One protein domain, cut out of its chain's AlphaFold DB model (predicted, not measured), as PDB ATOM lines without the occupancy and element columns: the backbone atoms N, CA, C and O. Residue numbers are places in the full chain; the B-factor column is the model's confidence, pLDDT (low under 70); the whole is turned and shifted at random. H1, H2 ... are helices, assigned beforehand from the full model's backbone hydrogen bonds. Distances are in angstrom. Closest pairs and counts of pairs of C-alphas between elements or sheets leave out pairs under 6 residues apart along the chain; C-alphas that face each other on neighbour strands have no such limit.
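This is residues 236 to 299 of the 341 residues of the protein "C2H2-type domain-containing protein" of Rhizoclosmatium globosum (UniProt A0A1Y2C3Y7). This domain has little regular structure: two helices, H2 and H3, make a loose L, and a long loop, residues 266 to 287, runs out from the end of H2 and folds back to the start of H3. A short helical turn, H1, sits near H3. The printed part has 64 residues, 25 of them in three named helices, in the order H1, H2, H3, with no named strand; the class is all helix. It is compact, with a radius of gyration of the C-alphas of 10.8 A, and rounded, spanning 26 by 25 by 20 A.

H1, residues 237 to 240, is apart from H2, residues 254 to 265. H1 is close to but not clearly touching H3, residues 288 to 296; their closest C-alphas, of Ile 237 and Ile 293, are 7.1 A apart. H2 and H3 are close but not clearly touching, their closest C-alphas, of Ser 254 and Arg 289, 7.0 A apart, and about perpendicular at 88 degrees. In H2 and H3 every O i to N i+4 pair is within hydrogen-bond range; H1 is too short for such a pair.

H1 begins at C-alpha 237, (-37.021, 21.316, 13.009), and measures 5.1 A. H2 measures 15.4 A and H3 11.0 A, ending at C-alpha 296, (-38.495, 13.841, 6.215).

The farthest C-alphas, of Ser 252 and Asp 276, are 29.9 A apart. Both links are long, and the printed part has no cut. Residues 236 to 238 and 273 to 275 have pLDDT under 70.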
ATOM      1  N   SER A 236     -33.819  23.971  15.012       63.12
ATOM      2  CA  SER A 236     -34.942  23.233  15.580       63.12
ATOM      3  C   SER A 236     -35.948  22.963  14.485       63.12
ATOM      4  O   SER A 236     -36.537  23.904  13.967       63.12
ATOM      5  N   ILE A 237     -36.105  21.702  14.087       64.12
ATOM      6  CA  ILE A 237     -37.021  21.316  13.009       64.12
ATOM      7  C   ILE A 237     -38.430  21.909  13.278       64.12
ATOM      8  O   ILE A 237     -39.223  22.217  12.395       64.12
ATOM      9  N   LYS A 238     -38.732  22.170  14.554       66.12
ATOM     10  CA  LYS A 238     -39.907  22.913  15.014       66.12
ATOM     11  C   LYS A 238     -40.059  24.325  14.421       66.12
ATOM     12  O   LYS A 238     -41.193  24.777  14.316       66.12
ATOM     13  N   ASN A 239     -38.969  25.010  14.093       72.75
ATOM     14  CA  ASN A 239     -38.929  26.333  13.474       72.75
ATOM     15  C   ASN A 239     -38.948  26.259  11.943       72.75
ATOM     16  O   ASN A 239     -39.567  27.123  11.333       72.75
ATOM     17  N   SER A 240     -38.340  25.241  11.321       73.44
ATOM     18  CA  SER A 240     -38.452  25.066   9.864       73.44
ATOM     19  C   SER A 240     -39.895  24.758   9.450       73.44
ATOM     20  O   SER A 240     -40.392  25.338   8.494       73.44
ATOM     21  N   PHE A 241     -40.646  24.005  10.265       79.19
ATOM     22  CA  PHE A 241     -42.090  23.776  10.069       79.19
ATOM     23  C   PHE A 241     -43.000  24.964  10.428       79.19
ATOM     24  O   PHE A 241     -44.195  24.784  10.678       79.19
ATOM     25  N   LYS A 242     -42.449  26.175  10.498       89.12
ATOM     26  CA  LYS A 242     -43.210  27.421  10.640       89.12
ATOM     27  C   LYS A 242     -43.076  28.330   9.427       89.12
ATOM     28  O   LYS A 242     -43.691  29.385   9.428       89.12
ATOM     29  N   GLN A 243     -42.297  27.961   8.419       93.31
ATOM     30  CA  GLN A 243     -42.102  28.770   7.223       93.31
ATOM     31  C   GLN A 243     -42.743  28.071   6.024       93.31
ATOM     32  O   GLN A 243     -42.631  26.856   5.887       93.31
ATOM     33  N   CYS A 244     -43.452  28.814   5.178       94.12
ATOM     34  CA  CYS A 244     -43.953  28.277   3.918       94.12
ATOM     35  C   CYS A 244     -42.777  28.066   2.950       94.12
ATOM     36  O   CYS A 244     -42.036  29.021   2.726       94.12
ATOM     37  N   PRO A 245     -42.594  26.870   2.362       91.38
ATOM     38  CA  PRO A 245     -41.499  26.616   1.429       91.38
ATOM     39  C   PRO A 245     -41.667  27.376   0.106       91.38
ATOM     40  O   PRO A 245     -40.680  27.653  -0.562       91.38
ATOM     41  N   THR A 246     -42.899  27.741  -0.262       94.19
ATOM     42  CA  THR A 246     -43.195  28.408  -1.535       94.19
ATOM     43  C   THR A 246     -43.024  29.923  -1.449       94.19
ATOM     44  O   THR A 246     -42.406  30.520  -2.321       94.19
ATOM     45  N   CYS A 247     -43.552  30.564  -0.400       96.31
ATOM     46  CA  CYS A 247     -43.526  32.029  -0.271       96.31
ATOM     47  C   CYS A 247     -42.678  32.550   0.898       96.31
ATOM     48  O   CYS A 247     -42.667  33.748   1.157       96.31
ATOM     49  N   ASN A 248     -42.000  31.675   1.648       94.50
ATOM     50  CA  ASN A 248     -41.173  32.019   2.812       94.50
ATOM     51  C   ASN A 248     -41.889  32.766   3.956       94.50
ATOM     52  O   ASN A 248     -41.245  33.198   4.914       94.50
ATOM     53  N   THR A 249     -43.223  32.855   3.922       96.44
ATOM     54  CA  THR A 249     -44.020  33.448   5.003       96.44
ATOM     55  C   THR A 249     -43.883  32.620   6.279       96.44
ATOM     56  O   THR A 249     -43.952  31.390   6.239       96.44
ATOM     57  N   ARG A 250     -43.689  33.287   7.423       95.69
ATOM     58  CA  ARG A 250     -43.548  32.643   8.736       95.69
ATOM     59  C   ARG A 250     -44.858  32.668   9.518       95.69
ATOM     60  O   ARG A 250     -45.540  33.683   9.575       95.69
ATOM     61  N   PHE A 251     -45.161  31.561  10.184       94.75
ATOM     62  CA  PHE A 251     -46.392  31.321  10.928       94.75
ATOM     63  C   PHE A 251     -46.101  31.035  12.398       94.75
ATOM     64  O   PHE A 251     -45.104  30.409  12.762       94.75
ATOM     65  N   SER A 252     -47.006  31.451  13.281       93.25
ATOM     66  CA  SER A 252     -46.880  31.182  14.716       93.25
ATOM     67  C   SER A 252     -47.110  29.702  15.052       93.25
ATOM     68  O   SER A 252     -46.471  29.175  15.976       93.25
ATOM     69  N   SER A 253     -47.950  29.010  14.270       91.94
ATOM     70  CA  SER A 253     -48.336  27.609  14.459       91.94
ATOM     71  C   SER A 253     -48.303  26.804  13.154       91.94
ATOM     72  O   SER A 253     -48.426  27.346  12.057       91.94
ATOM     73  N   SER A 254     -48.167  25.481  13.278       90.38
ATOM     74  CA  SER A 254     -48.203  24.568  12.129       90.38
ATOM     75  C   SER A 254     -49.592  24.427  11.513       90.38
ATOM     76  O   SER A 254     -49.689  24.110  10.335       90.38
ATOM     77  N   VAL A 255     -50.650  24.670  12.296       92.69
ATOM     78  CA  VAL A 255     -52.039  24.650  11.812       92.69
ATOM     79  C   VAL A 255     -52.266  25.805  10.840       92.69
ATOM     80  O   VAL A 255     -52.775  25.589   9.744       92.69
ATOM     81  N   LEU A 256     -51.802  27.007  11.200       95.00
ATOM     82  CA  LEU A 256     -51.862  28.174  10.318       95.00
ATOM     83  C   LEU A 256     -51.037  27.958   9.050       95.00
ATOM     84  O   LEU A 256     -51.507  28.285   7.967       95.00
ATOM     85  N   LEU A 257     -49.856  27.342   9.166       94.38
ATOM     86  CA  LEU A 257     -49.067  26.968   7.996       94.38
ATOM     87  C   LEU A 257     -49.822  25.982   7.088       94.38
ATOM     88  O   LEU A 257     -49.859  26.207   5.886       94.38
ATOM     89  N   SER A 258     -50.460  24.926   7.612       94.38
ATOM     90  CA  SER A 258     -51.256  24.015   6.760       94.38
ATOM     91  C   SER A 258     -52.424  24.703   6.075       94.38
ATOM     92  O   SER A 258     -52.674  24.446   4.904       94.38
ATOM     93  N   THR A 259     -53.146  25.567   6.788       95.75
ATOM     94  CA  THR A 259     -54.255  26.321   6.197       95.75
ATOM     95  C   THR A 259     -53.745  27.236   5.092       95.75
ATOM     96  O   THR A 259     -54.259  27.184   3.984       95.75
ATOM     97  N   HIS A 260     -52.649  27.951   5.341       96.56
ATOM     98  CA  HIS A 260     -51.987  28.761   4.327       96.56
ATOM     99  C   HIS A 260     -51.554  27.947   3.098       96.56
ATOM    100  O   HIS A 260     -51.788  28.381   1.976       96.56
ATOM    101  N   LEU A 261     -50.953  26.768   3.283       95.25
ATOM    102  CA  LEU A 261     -50.543  25.898   2.174       95.25
ATOM    103  C   LEU A 261     -51.742  25.450   1.323       95.25
ATOM    104  O   LEU A 261     -51.650  25.460   0.097       95.25
ATOM    105  N   ARG A 262     -52.874  25.127   1.958       95.81
ATOM    106  CA  ARG A 262     -54.113  24.759   1.258       95.81
ATOM    107  C   ARG A 262     -54.722  25.941   0.509       95.81
ATOM    108  O   ARG A 262     -55.003  25.827  -0.675       95.81
ATOM    109  N   GLU A 263     -54.894  27.075   1.179       96.88
ATOM    110  CA  GLU A 263     -55.628  28.226   0.638       96.88
ATOM    111  C   GLU A 263     -54.818  29.029  -0.382       96.88
ATOM    112  O   GLU A 263     -55.361  29.490  -1.379       96.88
ATOM    113  N   ARG A 264     -53.518  29.229  -0.138       97.75
ATOM    114  CA  ARG A 264     -52.676  30.082  -0.991       97.75
ATOM    115  C   ARG A 264     -51.941  29.320  -2.079       97.75
ATOM    116  O   ARG A 264     -51.616  29.919  -3.098       97.75
ATOM    117  N   HIS A 265     -51.655  28.042  -1.858       96.12
ATOM    118  CA  HIS A 265     -50.859  27.235  -2.784       96.12
ATOM    119  C   HIS A 265     -51.612  26.015  -3.328       96.12
ATOM    120  O   HIS A 265     -51.049  25.293  -4.144       96.12
ATOM    121  N   GLY A 266     -52.857  25.765  -2.900       95.94
ATOM    122  CA  GLY A 266     -53.639  24.610  -3.358       95.94
ATOM    123  C   GLY A 266     -53.038  23.261  -2.949       95.94
ATOM    124  O   GLY A 266     -53.395  22.230  -3.511       95.94
ATOM    125  N   LEU A 267     -52.106  23.248  -1.991       94.06
ATOM    126  CA  LEU A 267     -51.406  22.034  -1.589       94.06
ATOM    127  C   LEU A 267     -52.267  21.252  -0.602       94.06
ATOM    128  O   LEU A 267     -52.616  21.764   0.459       94.06
ATOM    129  N   THR A 268     -52.572  19.999  -0.925       92.94
ATOM    130  CA  THR A 268     -53.290  19.072  -0.034       92.94
ATOM    131  C   THR A 268     -52.349  18.112   0.699       92.94
ATOM    132  O   THR A 268     -52.708  17.595   1.759       92.94
ATOM    133  N   GLN A 269     -51.128  17.923   0.190       92.38
ATOM    134  CA  GLN A 269     -50.125  16.966   0.676       92.38
ATOM    135  C   GLN A 269     -48.881  17.650   1.273       92.38
ATOM    136  O   GLN A 269     -48.648  18.843   1.054       92.38
ATOM    137  N   CYS A 270     -48.081  16.914   2.062       90.81
ATOM    138  CA  CYS A 270     -46.876  17.453   2.709       90.81
ATOM    139  C   CYS A 270     -45.846  17.919   1.656       90.81
ATOM    140  O   CYS A 270     -45.312  17.091   0.920       90.81
ATOM    141  N   PRO A 271     -45.463  19.213   1.635       87.50
ATOM    142  CA  PRO A 271     -44.530  19.747   0.636       87.50
ATOM    143  C   PRO A 271     -43.062  19.386   0.906       87.50
ATOM    144  O   PRO A 271     -42.183  19.729   0.126       87.50
ATOM    145  N   TYR A 272     -42.777  18.726   2.031       81.81
ATOM    146  CA  TYR A 272     -41.419  18.380   2.465       81.81
ATOM    147  C   TYR A 272     -41.001  16.960   2.055       81.81
ATOM    148  O   TYR A 272     -39.955  16.477   2.483       81.81
ATOM    149  N   GLY A 273     -41.841  16.270   1.283       65.69
ATOM    150  CA  GLY A 273     -41.656  14.877   0.917       65.69
ATOM    151  C   GLY A 273     -41.059  14.702  -0.461       65.69
ATOM    152  O   GLY A 273     -41.798  14.609  -1.427       65.69
ATOM    153  N   SER A 274     -39.737  14.639  -0.520       62.16
ATOM    154  CA  SER A 274     -38.991  14.015  -1.608       62.16
ATOM    155  C   SER A 274     -37.656  13.604  -1.003       62.16
ATOM    156  O   SER A 274     -36.712  14.389  -0.950       62.16
ATOM    157  N   VAL A 275     -37.620  12.419  -0.387       58.97
ATOM    158  CA  VAL A 275     -36.338  11.828   0.034       58.97
ATOM    159  C   VAL A 275     -35.722  11.066  -1.144       58.97
ATOM    160  O   VAL A 275     -34.509  11.089  -1.289       58.97
ATOM    161  N   ASP A 276     -36.559  10.542  -2.047       70.44
ATOM    162  CA  ASP A 276     -36.151   9.741  -3.208       70.44
ATOM    163  C   ASP A 276     -36.920  10.131  -4.492       70.44
ATOM    164  O   ASP A 276     -37.152   9.308  -5.371       70.44
ATOM    165  N   GLY A 277     -37.396  11.379  -4.593       71.69
ATOM    166  CA  GLY A 277     -38.242  11.826  -5.713       71.69
ATOM    167  C   GLY A 277     -39.719  11.428  -5.597       71.69
ATOM    168  O   GLY A 277     -40.556  12.009  -6.284       71.69
ATOM    169  N   GLU A 278     -40.068  10.513  -4.690       75.69
ATOM    170  CA  GLU A 278     -41.463  10.196  -4.383       75.69
ATOM    171  C   GLU A 278     -42.096  11.259  -3.478       75.69
ATOM    172  O   GLU A 278     -41.588  11.575  -2.394       75.69
ATOM    173  N   MET A 279     -43.232  11.798  -3.928       78.38
ATOM    174  CA  MET A 279     -44.019  12.751  -3.154       78.38
ATOM    175  C   MET A 279     -44.615  12.076  -1.919       78.38
ATOM    176  O   MET A 279     -45.189  10.990  -1.984       78.38
ATOM    177  N   CYS A 280     -44.515  12.742  -0.769       86.81
ATOM    178  CA  CYS A 280     -45.166  12.260   0.442       86.81
ATOM    179  C   CYS A 280     -46.690  12.342   0.313       86.81
ATOM    180  O   CYS A 280     -47.258  13.430   0.279       86.81
ATOM    181  N   SER A 281     -47.352  11.187   0.343       87.12
ATOM    182  CA  SER A 281     -48.813  11.062   0.261       87.12
ATOM    183  C   SER A 281     -49.563  11.520   1.518       87.12
ATOM    184  O   SER A 281     -50.790  11.461   1.559       87.12
ATOM    185  N   MET A 282     -48.860  11.973   2.564       89.12
ATOM    186  CA  MET A 282     -49.496  12.433   3.797       89.12
ATOM    187  C   MET A 282     -50.247  13.745   3.566       89.12
ATOM    188  O   MET A 282     -49.655  14.763   3.205       89.12
ATOM    189  N   GLU A 283     -51.539  13.734   3.874       91.94
ATOM    190  CA  GLU A 283     -52.391  14.919   3.841       91.94
ATOM    191  C   GLU A 283     -51.994  15.952   4.907       91.94
ATOM    192  O   GLU A 283     -51.572  15.614   6.019       91.94
ATOM    193  N   LEU A 284     -52.196  17.237   4.598       90.75
ATOM    194  CA  LEU A 284     -51.979  18.363   5.513       90.75
ATOM    195  C   LEU A 284     -53.069  18.445   6.604       90.75
ATOM    196  O   LEU A 284     -53.864  19.385   6.659       90.75
ATOM    197  N   ASN A 285     -53.089  17.463   7.506       89.44
ATOM    198  CA  ASN A 285     -53.977  17.379   8.673       89.44
ATOM    199  C   ASN A 285     -53.244  17.677   9.999       89.44
ATOM    200  O   ASN A 285     -52.030  17.818  10.031       89.44
ATOM    201  N   GLY A 286     -53.933  17.733  11.145       80.62
ATOM    202  CA  GLY A 286     -53.303  18.087  12.436       80.62
ATOM    203  C   GLY A 286     -52.028  17.299  12.810       80.62
ATOM    204  O   GLY A 286     -51.189  17.810  13.553       80.62
ATOM    205  N   ASN A 287     -51.837  16.104  12.240       86.12
ATOM    206  CA  ASN A 287     -50.696  15.227  12.493       86.12
ATOM    207  C   ASN A 287     -49.592  15.308  11.420       86.12
ATOM    208  O   ASN A 287     -48.522  14.722  11.619       86.12
ATOM    209  N   TRP A 288     -49.789  16.055  10.323       88.31
ATOM    210  CA  TRP A 288     -48.834  16.153   9.206       88.31
ATOM    211  C   TRP A 288     -47.449  16.595   9.685       88.31
ATOM    212  O   TRP A 288     -46.427  16.071   9.254       88.31
ATOM    213  N   ARG A 289     -47.396  17.501  10.668       87.25
ATOM    214  CA  ARG A 289     -46.134  17.968  11.246       87.25
ATOM    215  C   ARG A 289     -45.365  16.851  11.948       87.25
ATOM    216  O   ARG A 289     -44.150  16.772  11.797       87.25
ATOM    217  N   GLU A 290     -46.032  16.006  12.734       84.62
ATOM    218  CA  GLU A 290     -45.353  14.883  13.394       84.62
ATOM    219  C   GLU A 290     -44.842  13.871  12.368       84.62
ATOM    220  O   GLU A 290     -43.724  13.370  12.514       84.62
ATOM    221  N   HIS A 291     -45.622  13.634  11.310       86.31
ATOM    222  CA  HIS A 291     -45.203  12.814  10.183       86.31
ATOM    223  C   HIS A 291     -43.958  13.393   9.501       86.31
ATOM    224  O   HIS A 291     -42.947  12.701   9.408       86.31
ATOM    225  N   CYS A 292     -43.975  14.665   9.095       86.06
ATOM    226  CA  CYS A 292     -42.861  15.246   8.345       86.06
ATOM    227  C   CYS A 292     -41.593  15.369   9.227       86.06
ATOM    228  O   CYS A 292     -40.488  15.144   8.738       86.06
ATOM    229  N   ILE A 293     -41.720  15.559  10.552       80.94
ATOM    230  CA  ILE A 293     -40.587  15.408  11.490       80.94
ATOM    231  C   ILE A 293     -40.043  13.970  11.484       80.94
ATOM    232  O   ILE A 293     -38.831  13.780  11.487       80.94
ATOM    233  N   GLY A 294     -40.899  12.951  11.525       80.19
ATOM    234  CA  GLY A 294     -40.469  11.553  11.655       80.19
ATOM    235  C   GLY A 294     -39.976  10.898  10.360       80.19
ATOM    236  O   GLY A 294     -39.203   9.936  10.418       80.19
ATOM    237  N   CYS A 295     -40.439  11.391   9.211       82.44
ATOM    238  CA  CYS A 295     -40.171  10.808   7.898       82.44
ATOM    239  C   CYS A 295     -39.192  11.639   7.066       82.44
ATOM    240  O   CYS A 295     -38.332  11.055   6.421       82.44
ATOM    241  N   HIS A 296     -39.269  12.973   7.115       81.81
ATOM    242  CA  HIS A 296     -38.495  13.841   6.215       81.81
ATOM    243  C   HIS A 296     -37.318  14.550   6.880       81.81
ATOM    244  O   HIS A 296     -36.463  15.084   6.188       81.81
ATOM    245  N   SER A 297     -37.210  14.542   8.213       78.88
ATOM    246  CA  SER A 297     -36.060  15.185   8.873       78.88
ATOM    247  C   SER A 297     -34.719  14.496   8.601       78.88
ATOM    248  O   SER A 297     -33.673  15.053   8.934       78.88
ATOM    249  N   GLY A 298     -34.740  13.248   8.112       79.19
ATOM    250  CA  GLY A 298     -33.560  12.382   8.045       79.19
ATOM    251  C   GLY A 298     -32.941  12.087   9.418       79.19
ATOM    252  O   GLY A 298     -31.914  11.418   9.513       79.19
ATOM    253  N   ALA A 299     -33.545  12.578  10.507       80.06
ATOM    254  CA  ALA A 299     -32.986  12.439  11.831       80.06
ATOM    255  C   ALA A 299     -33.124  10.980  12.293       80.06
ATOM    256  O   ALA A 299     -34.180  10.361  12.103       80.06
TER     257      ALA A 299